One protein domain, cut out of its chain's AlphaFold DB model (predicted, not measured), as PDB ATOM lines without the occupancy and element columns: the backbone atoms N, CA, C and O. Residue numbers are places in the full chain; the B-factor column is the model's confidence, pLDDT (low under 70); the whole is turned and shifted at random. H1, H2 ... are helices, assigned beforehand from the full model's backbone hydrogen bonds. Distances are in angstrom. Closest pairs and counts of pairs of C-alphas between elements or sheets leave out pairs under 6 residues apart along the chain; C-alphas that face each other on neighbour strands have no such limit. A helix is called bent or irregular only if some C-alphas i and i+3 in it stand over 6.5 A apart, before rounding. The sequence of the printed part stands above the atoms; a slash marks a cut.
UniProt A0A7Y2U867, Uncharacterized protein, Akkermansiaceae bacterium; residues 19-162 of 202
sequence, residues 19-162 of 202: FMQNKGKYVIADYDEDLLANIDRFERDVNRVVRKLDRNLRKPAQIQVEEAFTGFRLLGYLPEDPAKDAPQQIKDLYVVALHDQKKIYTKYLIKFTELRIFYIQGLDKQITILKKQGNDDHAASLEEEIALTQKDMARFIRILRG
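What this domain is: This is residues 19 to 162 of the 202 residues of an uncharacterized protein of Akkermansiaceae bacterium (UniProt A0A7Y2U867). A long rod is built on one bent helix, H3, which runs along most of its length, with a helical hairpin towards each end: H1 and H2 beside the first arm, H3a, and the second arm H3b paired with H4. At the first end H1 packs on both H2 and H3a, which stay apart from each other; the short H5 crosses near the middle of the rod, where residues 20 to 28 of H1 meet it. The printed part has 144 residues with five named helices in the order H1, H2, H3, H4, H5 and no named strand, so the class is all helix. It is loose, with a radius of gyration of the C-alphas of 21.1 A, and spans 74 by 24 by 20 A.

How they stand to each other: H3, residues 88 to 133, was assigned as one helix by its hydrogen bonds but is bent, with C-alphas 107 and 110 7.2 A apart. Its arms H3a, residues 88 to 107, and H3b, residues 110 to 133, stand at a steep tilt of 50 degrees. H1, residues 19 to 50, touches H3a at a shallow tilt of 21 degrees, opposite ways; the closest C-alphas are those of Phe 42 and Ala 97, 6.1 A. With residues 20 to 27 alone H1 also touches H3b, closest at the C-alphas of Met 20 and Tyr 119, 7.0 A. H1 is irregular, with C-alphas 23 and 26 7.7 A apart, and has a kink of 49 degrees near residue 26. H2, residues 55 to 75, forms a hairpin with H1 at a shallow tilt of 8 degrees, closest at the C-alphas of Val 50 and Arg 58, 5.9 A; it touches residues 36 to 50 of H1 alone. H2 is only just irregular, with C-alphas 56 and 59 6.6 A apart, and is apart from H3a. H4, residues 136 to 151, forms a hairpin with H3b at a shallow tilt of 14 degrees, closest at the C-alphas of Ile 127 and Ala 139, 4.8 A. H5, residues 153 to 161, is about perpendicular to H1 at 75 degrees and touches it, closest at the C-alphas of Gln 21 and Leu 160, 4.4 A. H5 only just touches H3b, with 3 pairs of C-alphas within 8 A, closest at Arg 116 and Phe 156, 6.9 A. H4 and H5 touch only at the corner, and only just, with 3 such pairs, closest at the C-alphas of Thr 149 and Phe 156, 5.8 A. The helix packing is mostly aligned, only just: leaving out H4 and H5, which touch only at the corner, 4 of the 6 pairs of helices that touch are at a shallow tilt. In H3a, H3b, H4 and H5 every O i to N i+4 pair is within hydrogen-bond range; in H1 it is 26 of 28 and in H2 15 of 17.

Where its parts are: H3a is 28.9 A from first to last C-alpha and begins at C-alpha 88, (37.570, 89.982, 82.334); H3b is 35.2 A and ends at C-alpha 133, (-12.160, 56.767, 101.750). H1 is 45.8 A, H2 30.7 A, H4 22.9 A and H5 12.4 A, with H1 beginning at C-alpha 19, (-1.229, 65.869, 82.594).

The domain as a whole: The two C-alphas farthest apart, of Arg 55 and Gly 134, are 74.6 A apart, while those of Phe 19 and Gly 162 are 10.4 A apart. The link from H2 to H3, residues 76 to 87, is long; the other three links are tight. The printed part has no cut, and no printed residue is under 70 in pLDDT.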
ATOM      1  N   PHE A  19      -0.256  64.823  82.899       96.69
ATOM      2  CA  PHE A  19      -1.229  65.869  82.594       96.69
ATOM      3  C   PHE A  19      -0.592  67.265  82.662       96.69
ATOM      4  O   PHE A  19      -0.802  68.089  81.766       96.69
ATOM      5  N   MET A  20       0.219  67.528  83.690       96.81
ATOM      6  CA  MET A  20       0.900  68.814  83.841       96.81
ATOM      7  C   MET A  20       1.979  69.058  82.790       96.81
ATOM      8  O   MET A  20       2.060  70.177  82.288       96.81
ATOM      9  N   GLN A  21       2.736  68.035  82.393       96.69
ATOM     10  CA  GLN A  21       3.688  68.115  81.278       96.69
ATOM     11  C   GLN A  21       2.981  68.548  79.989       96.69
ATOM     12  O   GLN A  21       3.374  69.522  79.345       96.69
ATOM     13  N   ASN A  22       1.860  67.901  79.657       97.12
ATOM     14  CA  ASN A  22       1.067  68.257  78.480       97.12
ATOM     15  C   ASN A  22       0.524  69.688  78.547       97.12
ATOM     16  O   ASN A  22       0.522  70.403  77.544       97.12
ATOM     17  N   LYS A  23       0.081  70.123  79.731       96.25
ATOM     18  CA  LYS A  23      -0.444  71.476  79.943       96.25
ATOM     19  C   LYS A  23       0.646  72.549  79.867       96.25
ATOM     20  O   LYS A  23       0.396  73.633  79.346       96.25
ATOM     21  N   GLY A  24       1.836  72.252  80.383       96.81
ATOM     22  CA  GLY A  24       2.978  73.162  80.435       96.81
ATOM     23  C   GLY A  24       3.849  73.174  79.180       96.81
ATOM     24  O   GLY A  24       4.674  74.074  79.050       96.81
ATOM     25  N   LYS A  25       3.659  72.229  78.246       96.56
ATOM     26  CA  LYS A  25       4.564  71.994  77.107       96.56
ATOM     27  C   LYS A  25       4.952  73.268  76.348       96.56
ATOM     28  O   LYS A  25       6.126  73.473  76.074       96.56
ATOM     29  N   TYR A  26       3.981  74.122  76.016       97.19
ATOM     30  CA  TYR A  26       4.252  75.333  75.234       97.19
ATOM     31  C   TYR A  26       4.959  76.395  76.071       97.19
ATOM     32  O   TYR A  26       5.854  77.063  75.583       97.19
ATOM     33  N   VAL A  27       4.613  76.505  77.356       97.56
ATOM     34  CA  VAL A  27       5.273  77.449  78.267       97.56
ATOM     35  C   VAL A  27       6.744  77.079  78.456       97.56
ATOM     36  O   VAL A  27       7.586  77.968  78.462       97.56
ATOM     37  N   ILE A  28       7.048  75.785  78.592       97.12
ATOM     38  CA  ILE A  28       8.426  75.289  78.680       97.12
ATOM     39  C   ILE A  28       9.164  75.485  77.356       97.12
ATOM     40  O   ILE A  28      10.280  75.987  77.377       97.12
ATOM     41  N   ALA A  29       8.542  75.159  76.221       97.12
ATOM     42  CA  ALA A  29       9.166  75.342  74.913       97.12
ATOM     43  C   ALA A  29       9.526  76.814  74.642       97.12
ATOM     44  O   ALA A  29      10.666  77.098  74.291       97.12
ATOM     45  N   ASP A  30       8.596  77.744  74.882       98.19
ATOM     46  CA  ASP A  30       8.837  79.185  74.721       98.19
ATOM     47  C   ASP A  30       9.944  79.682  75.678       98.19
ATOM     48  O   ASP A  30      10.759  80.539  75.332       98.19
ATOM     49  N   TYR A  31       9.969  79.153  76.909       98.06
ATOM     50  CA  TYR A  31      10.992  79.480  77.902       98.06
ATOM     51  C   TYR A  31      12.379  79.006  77.457       98.06
ATOM     52  O   TYR A  31      13.328  79.788  77.491       98.06
ATOM     53  N   ASP A  32      12.486  77.760  76.999       96.88
ATOM     54  CA  ASP A  32      13.733  77.170  76.509       96.88
ATOM     55  C   ASP A  32      14.237  77.877  75.249       96.88
ATOM     56  O   ASP A  32      15.432  78.140  75.126       96.88
ATOM     57  N   GLU A  33      13.337  78.252  74.340       98.06
ATOM     58  CA  GLU A  33      13.684  79.023  73.147       98.06
ATOM     59  C   GLU A  33      14.289  80.386  73.514       98.06
ATOM     60  O   GLU A  33      15.336  80.767  72.986       98.06
ATOM     61  N   ASP A  34      13.690  81.105  74.469       98.44
ATOM     62  CA  ASP A  34      14.221  82.387  74.939       98.44
ATOM     63  C   ASP A  34      15.599  82.236  75.614       98.44
ATOM     64  O   ASP A  34      16.475  83.092  75.425       98.44
ATOM     65  N   LEU A  35      15.808  81.157  76.382       98.06
ATOM     66  CA  LEU A  35      17.102  80.834  76.995       98.06
ATOM     67  C   LEU A  35      18.168  80.525  75.940       98.06
ATOM     68  O   LEU A  35      19.264  81.089  75.994       98.06
ATOM     69  N   LEU A  36      17.847  79.703  74.942       98.12
ATOM     70  CA  LEU A  36      18.754  79.400  73.834       98.12
ATOM     71  C   LEU A  36      19.091  80.660  73.031       98.12
ATOM     72  O   LEU A  36      20.261  80.927  72.761       98.12
ATOM     73  N   ALA A  37      18.101  81.510  72.750       98.38
ATOM     74  CA  ALA A  37      18.332  82.786  72.083       98.38
ATOM     75  C   ALA A  37      19.249  83.719  72.897       98.38
ATOM     76  O   ALA A  37      19.980  84.533  72.322       98.38
ATOM     77  N   ASN A  38      19.218  83.626  74.230       98.56
ATOM     78  CA  ASN A  38      20.142  84.338  75.109       98.56
ATOM     79  C   ASN A  38      21.571  83.791  75.010       98.56
ATOM     80  O   ASN A  38      22.506  84.572  74.828       98.56
ATOM     81  N   ILE A  39      21.726  82.466  75.049       98.44
ATOM     82  CA  ILE A  39      23.014  81.783  74.857       98.44
ATOM     83  C   ILE A  39      23.612  82.155  73.492       98.44
ATOM     84  O   ILE A  39      24.772  82.554  73.420       98.44
ATOM     85  N   ASP A  40      22.818  82.149  72.421       98.25
ATOM     86  CA  ASP A  40      23.272  82.502  71.070       98.25
ATOM     87  C   ASP A  40      23.648  83.986  70.924       98.25
ATOM     88  O   ASP A  40      24.497  84.357  70.105       98.25
ATOM     89  N   ARG A  41      22.999  84.892  71.670       98.31
ATOM     90  CA  ARG A  41      23.432  86.301  71.747       98.31
ATOM     91  C   ARG A  41      24.791  86.396  72.428       98.31
ATOM     92  O   ARG A  41      25.704  87.001  71.867       98.31
ATOM     93  N   PHE A  42      24.930  85.744  73.576       98.44
ATOM     94  CA  PHE A  42      26.172  85.734  74.333       98.44
ATOM     95  C   PHE A  42      27.337  85.141  73.521       98.44
ATOM     96  O   PHE A  42      28.404  85.752  73.443       98.44
ATOM     97  N   GLU A  43      27.119  84.031  72.813       98.25
ATOM     98  CA  GLU A  43      28.116  83.408  71.932       98.25
ATOM     99  C   GLU A  43      28.599  84.360  70.841       98.25
ATOM    100  O   GLU A  43      29.799  84.459  70.564       98.25
ATOM    101  N   ARG A  44      27.680  85.104  70.219       98.38
ATOM    102  CA  ARG A  44      28.035  86.093  69.197       98.38
ATOM    103  C   ARG A  44      28.912  87.200  69.764       98.38
ATOM    104  O   ARG A  44      29.855  87.614  69.086       98.38
ATOM    105  N   ASP A  45      28.630  87.669  70.973       98.06
ATOM    106  CA  ASP A  45      29.408  88.731  71.611       98.06
ATOM    107  C   ASP A  45      30.795  88.243  72.042       98.06
ATOM    108  O   ASP A  45      31.794  88.904  71.748       98.06
ATOM    109  N   VAL A  46      30.894  87.037  72.608       97.62
ATOM    110  CA  VAL A  46      32.184  86.394  72.911       97.62
ATOM    111  C   VAL A  46      33.006  86.186  71.641       97.62
ATOM    112  O   VAL A  46      34.180  86.556  71.584       97.62
ATOM    113  N   ASN A  47      32.391  85.694  70.565       97.19
ATOM    114  CA  ASN A  47      33.070  85.518  69.283       97.19
ATOM    115  C   ASN A  47      33.592  86.839  68.698       97.19
ATOM    116  O   ASN A  47      34.644  86.857  68.054       97.19
ATOM    117  N   ARG A  48      32.912  87.971  68.927       96.94
ATOM    118  CA  ARG A  48      33.434  89.297  68.540       96.94
ATOM    119  C   ARG A  48      34.698  89.666  69.313       96.94
ATOM    120  O   ARG A  48      35.560  90.325  68.733       96.94
ATOM    121  N   VAL A  49      34.818  89.260  70.578       95.81
ATOM    122  CA  VAL A  49      36.034  89.452  71.386       95.81
ATOM    123  C   VAL A  49      37.158  88.557  70.865       95.81
ATOM    124  O   VAL A  49      38.225  89.062  70.525       95.81
ATOM    125  N   VAL A  50      36.899  87.259  70.686       95.38
ATOM    126  CA  VAL A  50      37.898  86.287  70.200       95.38
ATOM    127  C   VAL A  50      38.465  86.675  68.831       95.38
ATOM    128  O   VAL A  50      39.668  86.563  68.598       95.38
ATOM    129  N   ARG A  51      37.642  87.219  67.926       94.94
ATOM    130  CA  ARG A  51      38.096  87.694  66.602       94.94
ATOM    131  C   ARG A  51      39.140  88.810  66.662       94.94
ATOM    132  O   ARG A  51      39.857  88.990  65.680       94.94
ATOM    133  N   LYS A  52      39.227  89.550  67.769       94.56
ATOM    134  CA  LYS A  52      40.214  90.622  67.968       94.56
ATOM    135  C   LYS A  52      41.554  90.107  68.497       94.56
ATOM    136  O   LYS A  52      42.512  90.866  68.492       94.56
ATOM    137  N   LEU A  53      41.629  88.843  68.923       92.62
ATOM    138  CA  LEU A  53      42.871  88.228  69.384       92.62
ATOM    139  C   LEU A  53      43.848  87.989  68.230       92.62
ATOM    140  O   LEU A  53      43.442  87.752  67.080       92.62
ATOM    141  N   ASP A  54      45.132  87.969  68.579       91.94
ATOM    142  CA  ASP A  54      46.219  87.589  67.684       91.94
ATOM    143  C   ASP A  54      46.049  86.165  67.150       91.94
ATOM    144  O   ASP A  54      45.412  85.300  67.757       91.94
ATOM    145  N   ARG A  55      46.629  85.897  65.974       88.19
ATOM    146  CA  ARG A  55      46.406  84.648  65.226       88.19
ATOM    147  C   ARG A  55      46.785  83.387  66.015       88.19
ATOM    148  O   ARG A  55      46.123  82.362  65.853       88.19
ATOM    149  N   ASN A  56      47.831  83.459  66.836       91.69
ATOM    150  CA  ASN A  56      48.309  82.374  67.698       91.69
ATOM    151  C   ASN A  56      47.379  82.102  68.894       91.69
ATOM    152  O   ASN A  56      47.264  80.953  69.307       91.69
ATOM    153  N   LEU A  57      46.689  83.122  69.409       91.56
ATOM    154  CA  LEU A  57      45.775  83.004  70.554       91.56
ATOM    155  C   LEU A  57      44.327  82.728  70.134       91.56
ATOM    156  O   LEU A  57      43.567  82.098  70.865       91.56
ATOM    157  N   ARG A  58      43.940  83.163  68.932       93.06
ATOM    158  CA  ARG A  58      42.566  83.062  68.430       93.06
ATOM    159  C   ARG A  58      42.082  81.626  68.270       93.06
ATOM    160  O   ARG A  58      40.969  81.326  68.676       93.06
ATOM    161  N   LYS A  59      42.884  80.755  67.647       92.88
ATOM    162  CA  LYS A  59      42.472  79.369  67.362       92.88
ATOM    163  C   LYS A  59      42.192  78.569  68.646       92.88
ATOM    164  O   LYS A  59      41.104  78.010  68.727       92.88
ATOM    165  N   PRO A  60      43.096  78.545  69.647       93.19
ATOM    166  CA  PRO A  60      42.808  77.891  70.924       93.19
ATOM    167  C   PRO A  60      41.577  78.474  71.629       93.19
ATOM    168  O   PRO A  60      40.727  77.719  72.087       93.19
ATOM    169  N   ALA A  61      41.443  79.804  71.659       92.94
ATOM    170  CA  ALA A  61      40.293  80.457  72.282       92.94
ATOM    171  C   ALA A  61      38.968  80.090  71.596       92.94
ATOM    172  O   ALA A  61      37.959  79.912  72.267       92.94
ATOM    173  N   GLN A  62      38.963  79.951  70.270       94.38
ATOM    174  CA  GLN A  62      37.765  79.570  69.531       94.38
ATOM    175  C   GLN A  62      37.300  78.148  69.876       94.38
ATOM    176  O   GLN A  62      36.108  77.953  70.080       94.38
ATOM    177  N   ILE A  63      38.226  77.194  70.020       94.12
ATOM    178  CA  ILE A  63      37.906  75.821  70.445       94.12
ATOM    179  C   ILE A  63      37.268  75.829  71.840       94.12
ATOM    180  O   ILE A  63      36.194  75.270  72.025       94.12
ATOM    181  N   GLN A  64      37.873  76.540  72.799       93.62
ATOM    182  CA  GLN A  64      37.332  76.639  74.162       93.62
ATOM    183  C   GLN A  64      35.942  77.285  74.196       93.62
ATOM    184  O   GLN A  64      35.080  76.880  74.972       93.62
ATOM    185  N   VAL A  65      35.712  78.296  73.353       94.81
ATOM    186  CA  VAL A  65      34.394  78.924  73.210       94.81
ATOM    187  C   VAL A  65      33.386  77.921  72.650       94.81
ATOM    188  O   VAL A  65      32.318  77.764  73.231       94.81
ATOM    189  N   GLU A  66      33.713  77.205  71.576       95.94
ATOM    190  CA  GLU A  66      32.825  76.196  70.980       95.94
ATOM    191  C   GLU A  66      32.461  75.082  71.983       95.94
ATOM    192  O   GLU A  66      31.287  74.718  72.102       95.94
ATOM    193  N   GLU A  67      33.429  74.599  72.765       94.88
ATOM    194  CA  GLU A  67      33.210  73.616  73.835       94.88
ATOM    195  C   GLU A  67      32.291  74.164  74.936       94.88
ATOM    196  O   GLU A  67      31.291  73.531  75.285       94.88
ATOM    197  N   ALA A  68      32.570  75.370  75.441       94.88
ATOM    198  CA  ALA A  68      31.771  75.993  76.494       94.88
ATOM    199  C   ALA A  68      30.315  76.221  76.057       94.88
ATOM    200  O   ALA A  68      29.383  75.874  76.784       94.88
ATOM    201  N   PHE A  69      30.099  76.752  74.851       96.88
ATOM    202  CA  PHE A  69      28.751  76.996  74.335       96.88
ATOM    203  C   PHE A  69      28.010  75.711  73.959       96.88
ATOM    204  O   PHE A  69      26.782  75.673  74.057       96.88
ATOM    205  N   THR A  70      28.719  74.641  73.596       96.94
ATOM    206  CA  THR A  70      28.116  73.304  73.498       96.94
ATOM    207  C   THR A  70      27.617  72.845  74.869       96.94
ATOM    208  O   THR A  70      26.466  72.426  74.983       96.94
ATOM    209  N   GLY A  71      28.424  73.015  75.922       95.75
ATOM    210  CA  GLY A  71      28.021  72.734  77.303       95.75
ATOM    211  C   GLY A  71      26.787  73.530  77.739       95.75
ATOM    212  O   GLY A  71      25.825  72.953  78.238       95.75
ATOM    213  N   PHE A  72      26.750  74.839  77.475       96.94
ATOM    214  CA  PHE A  72      25.591  75.675  77.813       96.94
ATOM    215  C   PHE A  72      24.315  75.251  77.082       96.94
ATOM    216  O   PHE A  72      23.238  75.274  77.671       96.94
ATOM    217  N   ARG A  73      24.411  74.826  75.816       95.94
ATOM    218  CA  ARG A  73      23.252  74.322  75.058       95.94
ATOM    219  C   ARG A  73      22.749  72.981  75.578       95.94
ATOM    220  O   ARG A  73      21.542  72.771  75.588       95.94
ATOM    221  N   LEU A  74      23.651  72.104  76.022       94.00
ATOM    222  CA  LEU A  74      23.279  70.842  76.667       94.00
ATOM    223  C   LEU A  74      22.577  71.080  78.008       94.00
ATOM    224  O   LEU A  74      21.594  70.408  78.302       94.00
ATOM    225  N   LEU A  75      23.045  72.059  78.786       92.50
ATOM    226  CA  LEU A  75      22.382  72.479  80.024       92.50
ATOM    227  C   LEU A  75      21.055  73.207  79.758       92.50
ATOM    228  O   LEU A  75      20.130  73.125  80.562       92.50
ATOM    229  N   GLY A  76      20.959  73.936  78.645       93.38
ATOM    230  CA  GLY A  76      19.825  74.798  78.310       93.38
ATOM    231  C   GLY A  76      19.823  76.142  79.050       93.38
ATOM    232  O   GLY A  76      18.885  76.918  78.899       93.38
ATOM    233  N   TYR A  77      20.856  76.438  79.842       94.31
ATOM    234  CA  TYR A  77      21.012  77.687  80.589       94.31
ATOM    235  C   TYR A  77      22.492  77.984  80.872       94.31
ATOM    236  O   TYR A  77      23.364  77.127  80.720       94.31
ATOM    237  N   LEU A  78      22.777  79.216  81.299       95.81
ATOM    238  CA  LEU A  78      24.092  79.628  81.790       95.81
ATOM    239  C   LEU A  78      24.230  79.319  83.292       95.81
ATOM    240  O   LEU A  78      23.381  79.796  84.058       95.81
ATOM    241  N   PRO A  79      25.273  78.584  83.726       94.44
ATOM    242  CA  PRO A  79      25.613  78.399  85.142       94.44
ATOM    243  C   PRO A  79      25.766  79.721  85.906       94.44
ATOM    244  O   PRO A  79      26.077  80.749  85.310       94.44
ATOM    245  N   GLU A  80      25.596  79.723  87.227       91.81
ATOM    246  CA  GLU A  80      25.666  80.970  88.009       91.81
ATOM    247  C   GLU A  80      27.043  81.642  87.963       91.81
ATOM    248  O   GLU A  80      27.126  82.871  87.951       91.81
ATOM    249  N   ASP A  81      28.103  80.843  87.857       90.06
ATOM    250  CA  ASP A  81      29.473  81.331  87.841       90.06
ATOM    251  C   ASP A  81      30.110  81.215  86.448       90.06
ATOM    252  O   ASP A  81      30.002  80.174  85.792       90.06
ATOM    253  N   PRO A  82      30.822  82.259  85.982       89.25
ATOM    254  CA  PRO A  82      31.644  82.155  84.788       89.25
ATOM    255  C   PRO A  82      32.868  81.264  85.043       89.25
ATOM    256  O   PRO A  82      33.329  81.103  86.174       89.25
ATOM    257  N   ALA A  83      33.485  80.770  83.966       87.25
ATOM    258  CA  ALA A  83      34.767  80.076  84.060       87.25
ATOM    259  C   ALA A  83      35.825  80.950  84.768       87.25
ATOM    260  O   ALA A  83      36.020  82.122  84.423       87.25
ATOM    261  N   LYS A  84      36.527  80.367  85.752       86.50
ATOM    262  CA  LYS A  84      37.479  81.085  86.624       86.50
ATOM    263  C   LYS A  84      38.564  81.813  85.831       86.50
ATOM    264  O   LYS A  84      38.850  82.977  86.120       86.50
ATOM    265  N   ASP A  85      39.065  81.179  84.777       87.25
ATOM    266  CA  ASP A  85      40.176  81.685  83.964       87.25
ATOM    267  C   ASP A  85      39.723  82.523  82.758       87.25
ATOM    268  O   ASP A  85      40.542  82.948  81.942       87.25
ATOM    269  N   ALA A  86      38.420  82.805  82.631       88.56
ATOM    270  CA  ALA A  86      37.925  83.634  81.543       88.56
ATOM    271  C   ALA A  86      38.492  85.069  81.634       88.56
ATOM    272  O   ALA A  86      38.510  85.665  82.721       88.56
ATOM    273  N   PRO A  87      38.899  85.672  80.500       91.56
ATOM    274  CA  PRO A  87      39.250  87.086  80.432       91.56
ATOM    275  C   PRO A  87      38.150  87.982  81.012       91.56
ATOM    276  O   PRO A  87      36.965  87.721  80.800       91.56
ATOM    277  N   GLN A  88      38.530  89.084  81.673       93.88
ATOM    278  CA  GLN A  88      37.570  89.982  82.334       93.88
ATOM    279  C   GLN A  88      36.469  90.471  81.386       93.88
ATOM    280  O   GLN A  88      35.297  90.438  81.734       93.88
ATOM    281  N   GLN A  89      36.822  90.810  80.145       94.44
ATOM    282  CA  GLN A  89      35.842  91.231  79.143       94.44
ATOM    283  C   GLN A  89      34.775  90.158  78.855       94.44
ATOM    284  O   GLN A  89      33.623  90.495  78.601       94.44
ATOM    285  N   ILE A  90      35.136  88.871  78.886       95.56
ATOM    286  CA  ILE A  90      34.178  87.769  78.715       95.56
ATOM    287  C   ILE A  90      33.324  87.612  79.977       95.56
ATOM    288  O   ILE A  90      32.119  87.407  79.858       95.56
ATOM    289  N   LYS A  91      33.911  87.772  81.171       96.00
ATOM    290  CA  LYS A  91      33.167  87.771  82.443       96.00
ATOM    291  C   LYS A  91      32.120  88.884  82.490       96.00
ATOM    292  O   LYS A  91      30.992  88.631  82.896       96.00
ATOM    293  N   ASP A  92      32.446  90.078  82.001       96.69
ATOM    294  CA  ASP A  92      31.497  91.195  81.944       96.69
ATOM    295  C   ASP A  92      30.306  90.874  81.019       96.69
ATOM    296  O   ASP A  92      29.151  91.101  81.384       96.69
ATOM    297  N   LEU A  93      30.564  90.274  79.848       97.81
ATOM    298  CA  LEU A  93      29.507  89.798  78.943       97.81
ATOM    299  C   LEU A  93      28.672  88.672  79.574       97.81
ATOM    300  O   LEU A  93      27.454  88.641  79.398       97.81
ATOM    301  N   TYR A  94      29.305  87.782  80.343       97.81
ATOM    302  CA  TYR A  94      28.632  86.701  81.069       97.81
ATOM    303  C   TYR A  94      27.636  87.246  82.098       97.81
ATOM    304  O   TYR A  94      26.495  86.794  82.156       97.81
ATOM    305  N   VAL A  95      28.027  88.271  82.865       97.19
ATOM    306  CA  VAL A  95      27.146  88.940  83.840       97.19
ATOM    307  C   VAL A  95      25.914  89.536  83.156       97.19
ATOM    308  O   VAL A  95      24.799  89.398  83.665       97.19
ATOM    309  N   VAL A  96      26.088  90.158  81.986       97.75
ATOM    310  CA  VAL A  96      24.964  90.682  81.191       97.75
ATOM    311  C   VAL A  96      24.041  89.549  80.744       97.75
ATOM    312  O   VAL A  96      22.827  89.635  80.942       97.75
ATOM    313  N   ALA A  97      24.603  88.465  80.208       98.00
ATOM    314  CA  ALA A  97      23.829  87.319  79.747       98.00
ATOM    315  C   ALA A  97      23.065  86.630  80.894       98.00
ATOM    316  O   ALA A  97      21.897  86.276  80.727       98.00
ATOM    317  N   LEU A  98      23.667  86.509  82.080       97.75
ATOM    318  CA  LEU A  98      22.997  86.008  83.284       97.75
ATOM    319  C   LEU A  98      21.854  86.905  83.740       97.75
ATOM    320  O   LEU A  98      20.790  86.426  84.138       97.75
ATOM    321  N   HIS A  99      22.060  88.216  83.706       97.88
ATOM    322  CA  HIS A  99      21.012  89.161  84.046       97.88
ATOM    323  C   HIS A  99      19.821  89.044  83.082       97.88
ATOM    324  O   HIS A  99      18.670  89.031  83.520       97.88
ATOM    325  N   ASP A 100      20.075  88.882  81.783       97.94
ATOM    326  CA  ASP A 100      19.013  88.663  80.801       97.94
ATOM    327  C   ASP A 100      18.330  87.294  80.968       97.94
ATOM    328  O   ASP A 100      17.105  87.219  80.876       97.94
ATOM    329  N   GLN A 101      19.063  86.242  81.348       97.94
ATOM    330  CA  GLN A 101      18.482  84.952  81.746       97.94
ATOM    331  C   GLN A 101      17.514  85.101  82.932       97.94
ATOM    332  O   GLN A 101      16.407  84.559  82.907       97.94
ATOM    333  N   LYS A 102      17.864  85.901  83.946       97.06
ATOM    334  CA  LYS A 102      16.972  86.190  85.085       97.06
ATOM    335  C   LYS A 102      15.711  86.953  84.658       97.06
ATOM    336  O   LYS A 102      14.624  86.697  85.186       97.06
ATOM    337  N   LYS A 103      15.813  87.861  83.681       97.94
ATOM    338  CA  LYS A 103      14.632  88.526  83.098       97.94
ATOM    339  C   LYS A 103      13.735  87.547  82.353       97.94
ATOM    340  O   LYS A 103      12.517  87.635  82.500       97.94
ATOM    341  N   ILE A 104      14.317  86.624  81.587       98.19
ATOM    342  CA  ILE A 104      13.567  85.554  80.922       98.19
ATOM    343  C   ILE A 104      12.817  84.745  81.982       98.19
ATOM    344  O   ILE A 104      11.600  84.641  81.904       98.19
ATOM    345  N   TYR A 105      13.484  84.291  83.045       96.44
ATOM    346  CA  TYR A 105      12.805  83.602  84.149       96.44
ATOM    347  C   TYR A 105      11.629  84.415  84.722       96.44
ATOM    348  O   TYR A 105      10.517  83.907  84.861       96.44
ATOM    349  N   THR A 106      11.838  85.712  84.964       96.88
ATOM    350  CA  THR A 106      10.800  86.614  85.492       96.88
ATOM    351  C   THR A 106       9.603  86.742  84.541       96.88
ATOM    352  O   THR A 106       8.458  86.737  84.992       96.88
ATOM    353  N   LYS A 107       9.844  86.792  83.223       97.31
ATOM    354  CA  LYS A 107       8.801  86.829  82.181       97.31
ATOM    355  C   LYS A 107       7.880  85.604  82.247       97.31
ATOM    356  O   LYS A 107       6.675  85.749  82.041       97.31
ATOM    357  N   TYR A 108       8.416  84.419  82.537       97.75
ATOM    358  CA  TYR A 108       7.636  83.173  82.588       97.75
ATOM    359  C   TYR A 108       7.132  82.803  83.988       97.75
ATOM    360  O   TYR A 108       6.240  81.961  84.106       97.75
ATOM    361  N   LEU A 109       7.620  83.466  85.040       96.56
ATOM    362  CA  LEU A 109       7.279  83.157  86.431       96.56
ATOM    363  C   LEU A 109       5.769  83.164  86.705       96.56
ATOM    364  O   LEU A 109       5.278  82.302  87.435       96.56
ATOM    365  N   ILE A 110       5.021  84.095  86.106       96.38
ATOM    366  CA  ILE A 110       3.558  84.159  86.258       96.38
ATOM    367  C   ILE A 110       2.914  82.880  85.709       96.38
ATOM    368  O   ILE A 110       2.172  82.213  86.428       96.38
ATOM    369  N   LYS A 111       3.268  82.474  84.482       97.44
ATOM    370  CA  LYS A 111       2.737  81.258  83.847       97.44
ATOM    371  C   LYS A 111       3.096  79.999  84.643       97.44
ATOM    372  O   LYS A 111       2.250  79.130  84.841       97.44
ATOM    373  N   PHE A 112       4.332  79.900  85.140       97.81
ATOM    374  CA  PHE A 112       4.735  78.778  85.996       97.81
ATOM    375  C   PHE A 112       3.962  78.754  87.314       97.81
ATOM    376  O   PHE A 112       3.521  77.695  87.752       97.81
ATOM    377  N   THR A 113       3.724  79.919  87.914       97.50
ATOM    378  CA  THR A 113       2.940  80.035  89.146       97.50
ATOM    379  C   THR A 113       1.493  79.590  88.939       97.50
ATOM    380  O   THR A 113       0.969  78.840  89.760       97.50
ATOM    381  N   GLU A 114       0.860  79.979  87.832       97.56
ATOM    382  CA  GLU A 114      -0.498  79.540  87.481       97.56
ATOM    383  C   GLU A 114      -0.586  78.020  87.297       97.56
ATOM    384  O   GLU A 114      -1.474  77.369  87.857       97.56
ATOM    385  N   LEU A 115       0.363  77.430  86.561       98.00
ATOM    386  CA  LEU A 115       0.447  75.979  86.383       98.00
ATOM    387  C   LEU A 115       0.649  75.259  87.721       98.00
ATOM    388  O   LEU A 115       0.019  74.229  87.966       98.00
ATOM    389  N   ARG A 116       1.480  75.817  88.604       97.88
ATOM    390  CA  ARG A 116       1.747  75.263  89.932       97.88
ATOM    391  C   ARG A 116       0.508  75.268  90.812       97.88
ATOM    392  O   ARG A 116       0.199  74.260  91.443       97.88
ATOM    393  N   ILE A 117      -0.226  76.382  90.828       97.75
ATOM    394  CA  ILE A 117      -1.498  76.491  91.551       97.75
ATOM    395  C   ILE A 117      -2.476  75.432  91.041       97.75
ATOM    396  O   ILE A 117      -3.099  74.742  91.845       97.75
ATOM    397  N   PHE A 118      -2.579  75.258  89.720       96.88
ATOM    398  CA  PHE A 118      -3.456  74.248  89.134       96.88
ATOM    399  C   PHE A 118      -3.076  72.823  89.569       96.88
ATOM    400  O   PHE A 118      -3.955  72.036  89.920       96.88
ATOM    401  N   TYR A 119      -1.782  72.498  89.573       97.75
ATOM    402  CA  TYR A 119      -1.287  71.200  90.032       97.75
ATOM    403  C   TYR A 119      -1.629  70.953  91.507       97.75
ATOM    404  O   TYR A 119      -2.262  69.948  91.822       97.75
ATOM    405  N   ILE A 120      -1.331  71.915  92.388       97.75
ATOM    406  CA  ILE A 120      -1.646  71.841  93.825       97.75
ATOM    407  C   ILE A 120      -3.149  71.654  94.060       97.75
ATOM    408  O   ILE A 120      -3.546  70.814  94.860       97.75
ATOM    409  N   GLN A 121      -4.001  72.383  93.337       97.62
ATOM    410  CA  GLN A 121      -5.455  72.220  93.438       97.62
ATOM    411  C   GLN A 121      -5.928  70.823  93.008       97.62
ATOM    412  O   GLN A 121      -6.934  70.330  93.517       97.62
ATOM    413  N   GLY A 122      -5.241  70.191  92.052       97.12
ATOM    414  CA  GLY A 122      -5.496  68.804  91.665       97.12
ATOM    415  C   GLY A 122      -5.163  67.823  92.790       97.12
ATOM    416  O   GLY A 122      -5.987  66.965  93.108       97.12
ATOM    417  N   LEU A 123      -3.999  68.001  93.422       97.88
ATOM    418  CA  LEU A 123      -3.557  67.207  94.573       97.88
ATOM    419  C   LEU A 123      -4.519  67.355  95.765       97.88
ATOM    420  O   LEU A 123      -4.989  66.359  96.306       97.88
ATOM    421  N   ASP A 124      -4.897  68.587  96.116       97.88
ATOM    422  CA  ASP A 124      -5.773  68.896  97.259       97.88
ATOM    423  C   ASP A 124      -7.179  68.274  97.126       97.88
ATOM    424  O   ASP A 124      -7.750  67.711  98.072       97.88
ATOM    425  N   LYS A 125      -7.725  68.270  95.902       97.69
ATOM    426  CA  LYS A 125      -8.977  67.561  95.600       97.69
ATOM    427  C   LYS A 125      -8.846  66.059  95.832       97.69
ATOM    428  O   LYS A 125      -9.763  65.457  96.392       97.69
ATOM    429  N   GLN A 126      -7.728  65.460  95.423       97.44
ATOM    430  CA  GLN A 126      -7.490  64.032  95.614       97.44
ATOM    431  C   GLN A 126      -7.284  63.682  97.091       97.44
ATOM    432  O   GLN A 126      -7.877  62.714  97.560       97.44
ATOM    433  N   ILE A 127      -6.556  64.506  97.851       97.38
ATOM    434  CA  ILE A 127      -6.419  64.382  99.313       97.38
ATOM    435  C   ILE A 127      -7.795  64.325  99.981       97.38
ATOM    436  O   ILE A 127      -8.073  63.431 100.781       97.38
ATOM    437  N   THR A 128      -8.700  65.237  99.609       97.31
ATOM    438  CA  THR A 128     -10.067  65.265 100.153       97.31
ATOM    439  C   THR A 128     -10.840  63.972  99.864       97.31
ATOM    440  O   THR A 128     -11.636  63.527 100.695       97.31
ATOM    441  N   ILE A 129     -10.630  63.358  98.695       96.19
ATOM    442  CA  ILE A 129     -11.255  62.081  98.322       96.19
ATOM    443  C   ILE A 129     -10.656  60.931  99.141       96.19
ATOM    444  O   ILE A 129     -11.413  60.149  99.717       96.19
ATOM    445  N   LEU A 130      -9.328  60.859  99.247       95.56
ATOM    446  CA  LEU A 130      -8.616  59.792  99.958       95.56
ATOM    447  C   LEU A 130      -8.951  59.766 101.451       95.56
ATOM    448  O   LEU A 130      -9.306  58.712 101.975       95.56
ATOM    449  N   LYS A 131      -8.975  60.930 102.111       94.94
ATOM    450  CA  LYS A 131      -9.387  61.045 103.522       94.94
ATOM    451  C   LYS A 131     -10.813  60.543 103.753       94.94
ATOM    452  O   LYS A 131     -11.088  59.849 104.725       94.94
ATOM    453  N   LYS A 132     -11.744  60.827 102.831       94.94
ATOM    454  CA  LYS A 132     -13.126  60.306 102.907       94.94
ATOM    455  C   LYS A 132     -13.205  58.791 102.720       94.94
ATOM    456  O   LYS A 132     -14.138  58.172 103.222       94.94
ATOM    457  N   GLN A 133     -12.260  58.208 101.987       93.75
ATOM    458  CA  GLN A 133     -12.160  56.767 101.750       93.75
ATOM    459  C   GLN A 133     -11.401  56.025 102.862       93.75
ATOM    460  O   GLN A 133     -11.394  54.797 102.859       93.75
ATOM    461  N   GLY A 134     -10.805  56.744 103.822       92.88
ATOM    462  CA  GLY A 134      -9.971  56.168 104.880       92.88
ATOM    463  C   GLY A 134      -8.550  55.814 104.428       92.88
ATOM    464  O   GLY A 134      -7.908  54.987 105.067       92.88
ATOM    465  N   ASN A 135      -8.075  56.412 103.331       93.19
ATOM    466  CA  ASN A 135      -6.728  56.241 102.778       93.19
ATOM    467  C   ASN A 135      -5.795  57.364 103.268       93.19
ATOM    468  O   ASN A 135      -5.278  58.149 102.470       93.19
ATOM    469  N   ASP A 136      -5.632  57.475 104.588       93.31
ATOM    470  CA  ASP A 136      -4.917  58.594 105.219       93.31
ATOM    471  C   ASP A 136      -3.418  58.612 104.876       93.31
ATOM    472  O   ASP A 136      -2.871  59.685 104.635       93.31
ATOM    473  N   ASP A 137      -2.778  57.445 104.756       92.88
ATOM    474  CA  ASP A 137      -1.355  57.345 104.399       92.88
ATOM    475  C   ASP A 137      -1.087  57.914 102.994       92.88
ATOM    476  O   ASP A 137      -0.203  58.746 102.804       92.88
ATOM    477  N   HIS A 138      -1.917  57.552 102.008       94.88
ATOM    478  CA  HIS A 138      -1.813  58.104 100.655       94.88
ATOM    479  C   HIS A 138      -2.137  59.600 100.610       94.88
ATOM    480  O   HIS A 138      -1.542  60.341  99.829       94.88
ATOM    481  N   ALA A 139      -3.078  60.062 101.439       95.81
ATOM    482  CA  ALA A 139      -3.363  61.485 101.564       95.81
ATOM    483  C   ALA A 139      -2.147  62.252 102.112       95.81
ATOM    484  O   ALA A 139      -1.821  63.308 101.574       95.81
ATOM    485  N   ALA A 140      -1.449  61.704 103.113       95.94
ATOM    486  CA  ALA A 140      -0.244  62.305 103.681       95.94
ATOM    487  C   ALA A 140       0.890  62.427 102.647       95.94
ATOM    488  O   ALA A 140       1.517  63.481 102.549       95.94
ATOM    489  N   SER A 141       1.100  61.411 101.804       95.44
ATOM    490  CA  SER A 141       2.083  61.487 100.711       95.44
ATOM    491  C   SER A 141       1.771  62.602  99.701       95.44
ATOM    492  O   SER A 141       2.671  63.289  99.221       95.44
ATOM    493  N   LEU A 142       0.491  62.834  99.382       97.06
ATOM    494  CA  LEU A 142       0.106  63.944  98.501       97.06
ATOM    495  C   LEU A 142       0.263  65.316  99.181       97.06
ATOM    496  O   LEU A 142       0.553  66.304  98.506       97.06
ATOM    497  N   GLU A 143       0.080  65.401 100.501       97.19
ATOM    498  CA  GLU A 143       0.330  66.629 101.269       97.19
ATOM    499  C   GLU A 143       1.819  66.996 101.271       97.19
ATOM    500  O   GLU A 143       2.168  68.169 101.113       97.19
ATOM    501  N   GLU A 144       2.699  65.999 101.374       95.94
ATOM    502  CA  GLU A 144       4.143  66.179 101.232       95.94
ATOM    503  C   GLU A 144       4.513  66.703  99.836       95.94
ATOM    504  O   GLU A 144       5.218  67.708  99.720       95.94
ATOM    505  N   GLU A 145       3.958  66.113  98.773       95.38
ATOM    506  CA  GLU A 145       4.157  66.589  97.397       95.38
ATOM    507  C   GLU A 145       3.718  68.057  97.222       95.38
ATOM    508  O   GLU A 145       4.410  68.838  96.555       95.38
ATOM    509  N   ILE A 146       2.594  68.467  97.833       96.88
ATOM    510  CA  ILE A 146       2.165  69.875  97.855       96.88
ATOM    511  C   ILE A 146       3.223  70.736  98.548       96.88
ATOM    512  O   ILE A 146       3.622  71.767  97.999       96.88
ATOM    513  N   ALA A 147       3.680  70.333  99.736       96.25
ATOM    514  CA  ALA A 147       4.629  71.106 100.529       96.25
ATOM    515  C   ALA A 147       5.967  71.306  99.798       96.25
ATOM    516  O   ALA A 147       6.504  72.418  99.796       96.25
ATOM    517  N   LEU A 148       6.480  70.262  99.142       94.75
ATOM    518  CA  LEU A 148       7.696  70.329  98.328       94.75
ATOM    519  C   LEU A 148       7.506  71.262  97.126       94.75
ATOM    520  O   LEU A 148       8.291  72.186  96.908       94.75
ATOM    521  N   THR A 149       6.407  71.092  96.389       94.62
ATOM    522  CA  THR A 149       6.111  71.890  95.191       94.62
ATOM    523  C   THR A 149       5.884  73.375  95.503       94.62
ATOM    524  O   THR A 149       6.231  74.253  94.709       94.62
ATOM    525  N   GLN A 150       5.302  73.702  96.659       93.81
ATOM    526  CA  GLN A 150       5.090  75.090  97.079       93.81
ATOM    527  C   GLN A 150       6.402  75.827  97.361       93.81
ATOM    528  O   GLN A 150       6.523  77.008  97.013       93.81
ATOM    529  N   LYS A 151       7.366  75.137  97.979       92.62
ATOM    530  CA  LYS A 151       8.647  75.714  98.398       92.62
ATOM    531  C   LYS A 151       9.601  75.925  97.229       92.62
ATOM    532  O   LYS A 151      10.299  76.935  97.215       92.62
ATOM    533  N   ASP A 152       9.599  75.019  96.256       92.62
ATOM    534  CA  ASP A 152      10.589  75.016  95.184       92.62
ATOM    535  C   ASP A 152       9.949  75.083  93.784       92.62
ATOM    536  O   ASP A 152       9.316  74.146  93.294       92.62
ATOM    537  N   MET A 153      10.138  76.225  93.115       94.62
ATOM    538  CA  MET A 153       9.702  76.406  91.730       94.62
ATOM    539  C   MET A 153      10.570  75.617  90.742       94.62
ATOM    540  O   MET A 153      10.055  75.162  89.722       94.62
ATOM    541  N   ALA A 154      11.861  75.426  91.024       92.56
ATOM    542  CA  ALA A 154      12.745  74.646  90.166       92.56
ATOM    543  C   ALA A 154      12.297  73.179  90.130       92.56
ATOM    544  O   ALA A 154      12.149  72.620  89.041       92.56
ATOM    545  N   ARG A 155      11.948  72.601  91.288       93.94
ATOM    546  CA  ARG A 155      11.292  71.285  91.382       93.94
ATOM    547  C   ARG A 155      10.037  71.202  90.514       93.94
ATOM    548  O   ARG A 155       9.858  70.252  89.754       93.94
ATOM    549  N   PHE A 156       9.168  72.211  90.578       96.56
ATOM    550  CA  PHE A 156       7.959  72.224  89.755       96.56
ATOM    551  C   PHE A 156       8.265  72.298  88.250       96.56
ATOM    552  O   PHE A 156       7.638  71.606  87.450       96.56
ATOM    553  N   ILE A 157       9.257  73.094  87.846       95.44
ATOM    554  CA  ILE A 157       9.700  73.159  86.448       95.44
ATOM    555  C   ILE A 157      10.251  71.798  85.987       95.44
ATOM    556  O   ILE A 157       9.958  71.394  84.863       95.44
ATOM    557  N   ARG A 158      10.960  71.043  86.841       94.75
ATOM    558  CA  ARG A 158      11.386  69.659  86.536       94.75
ATOM    559  C   ARG A 158      10.197  68.732  86.281       94.75
ATOM    560  O   ARG A 158      10.201  68.018  85.280       94.75
ATOM    561  N   ILE A 159       9.133  68.825  87.088       95.31
ATOM    562  CA  ILE A 159       7.876  68.089  86.841       95.31
ATOM    563  C   ILE A 159       7.321  68.411  85.450       95.31
ATOM    564  O   ILE A 159       6.957  67.497  84.706       95.31
ATOM    565  N   LEU A 160       7.271  69.696  85.077       96.50
ATOM    566  CA  LEU A 160       6.785  70.124  83.759       96.50
ATOM    567  C   LEU A 160       7.651  69.594  82.607       96.50
ATOM    568  O   LEU A 160       7.120  69.329  81.531       96.50
ATOM    569  N   ARG A 161       8.957  69.421  82.835       94.19
ATOM    570  CA  ARG A 161       9.906  68.823  81.881       94.19
ATOM    571  C   ARG A 161       9.840  67.294  81.827       94.19
ATOM    572  O   ARG A 161      10.469  66.703  80.959       94.19
ATOM    573  N   GLY A 162       9.111  66.659  82.743       92.69
ATOM    574  CA  GLY A 162       9.102  65.204  82.890       92.69
ATOM    575  C   GLY A 162      10.405  64.631  83.440       92.69
ATOM    576  O   GLY A 162      10.722  63.475  83.180       92.69
TER     577      GLY A 162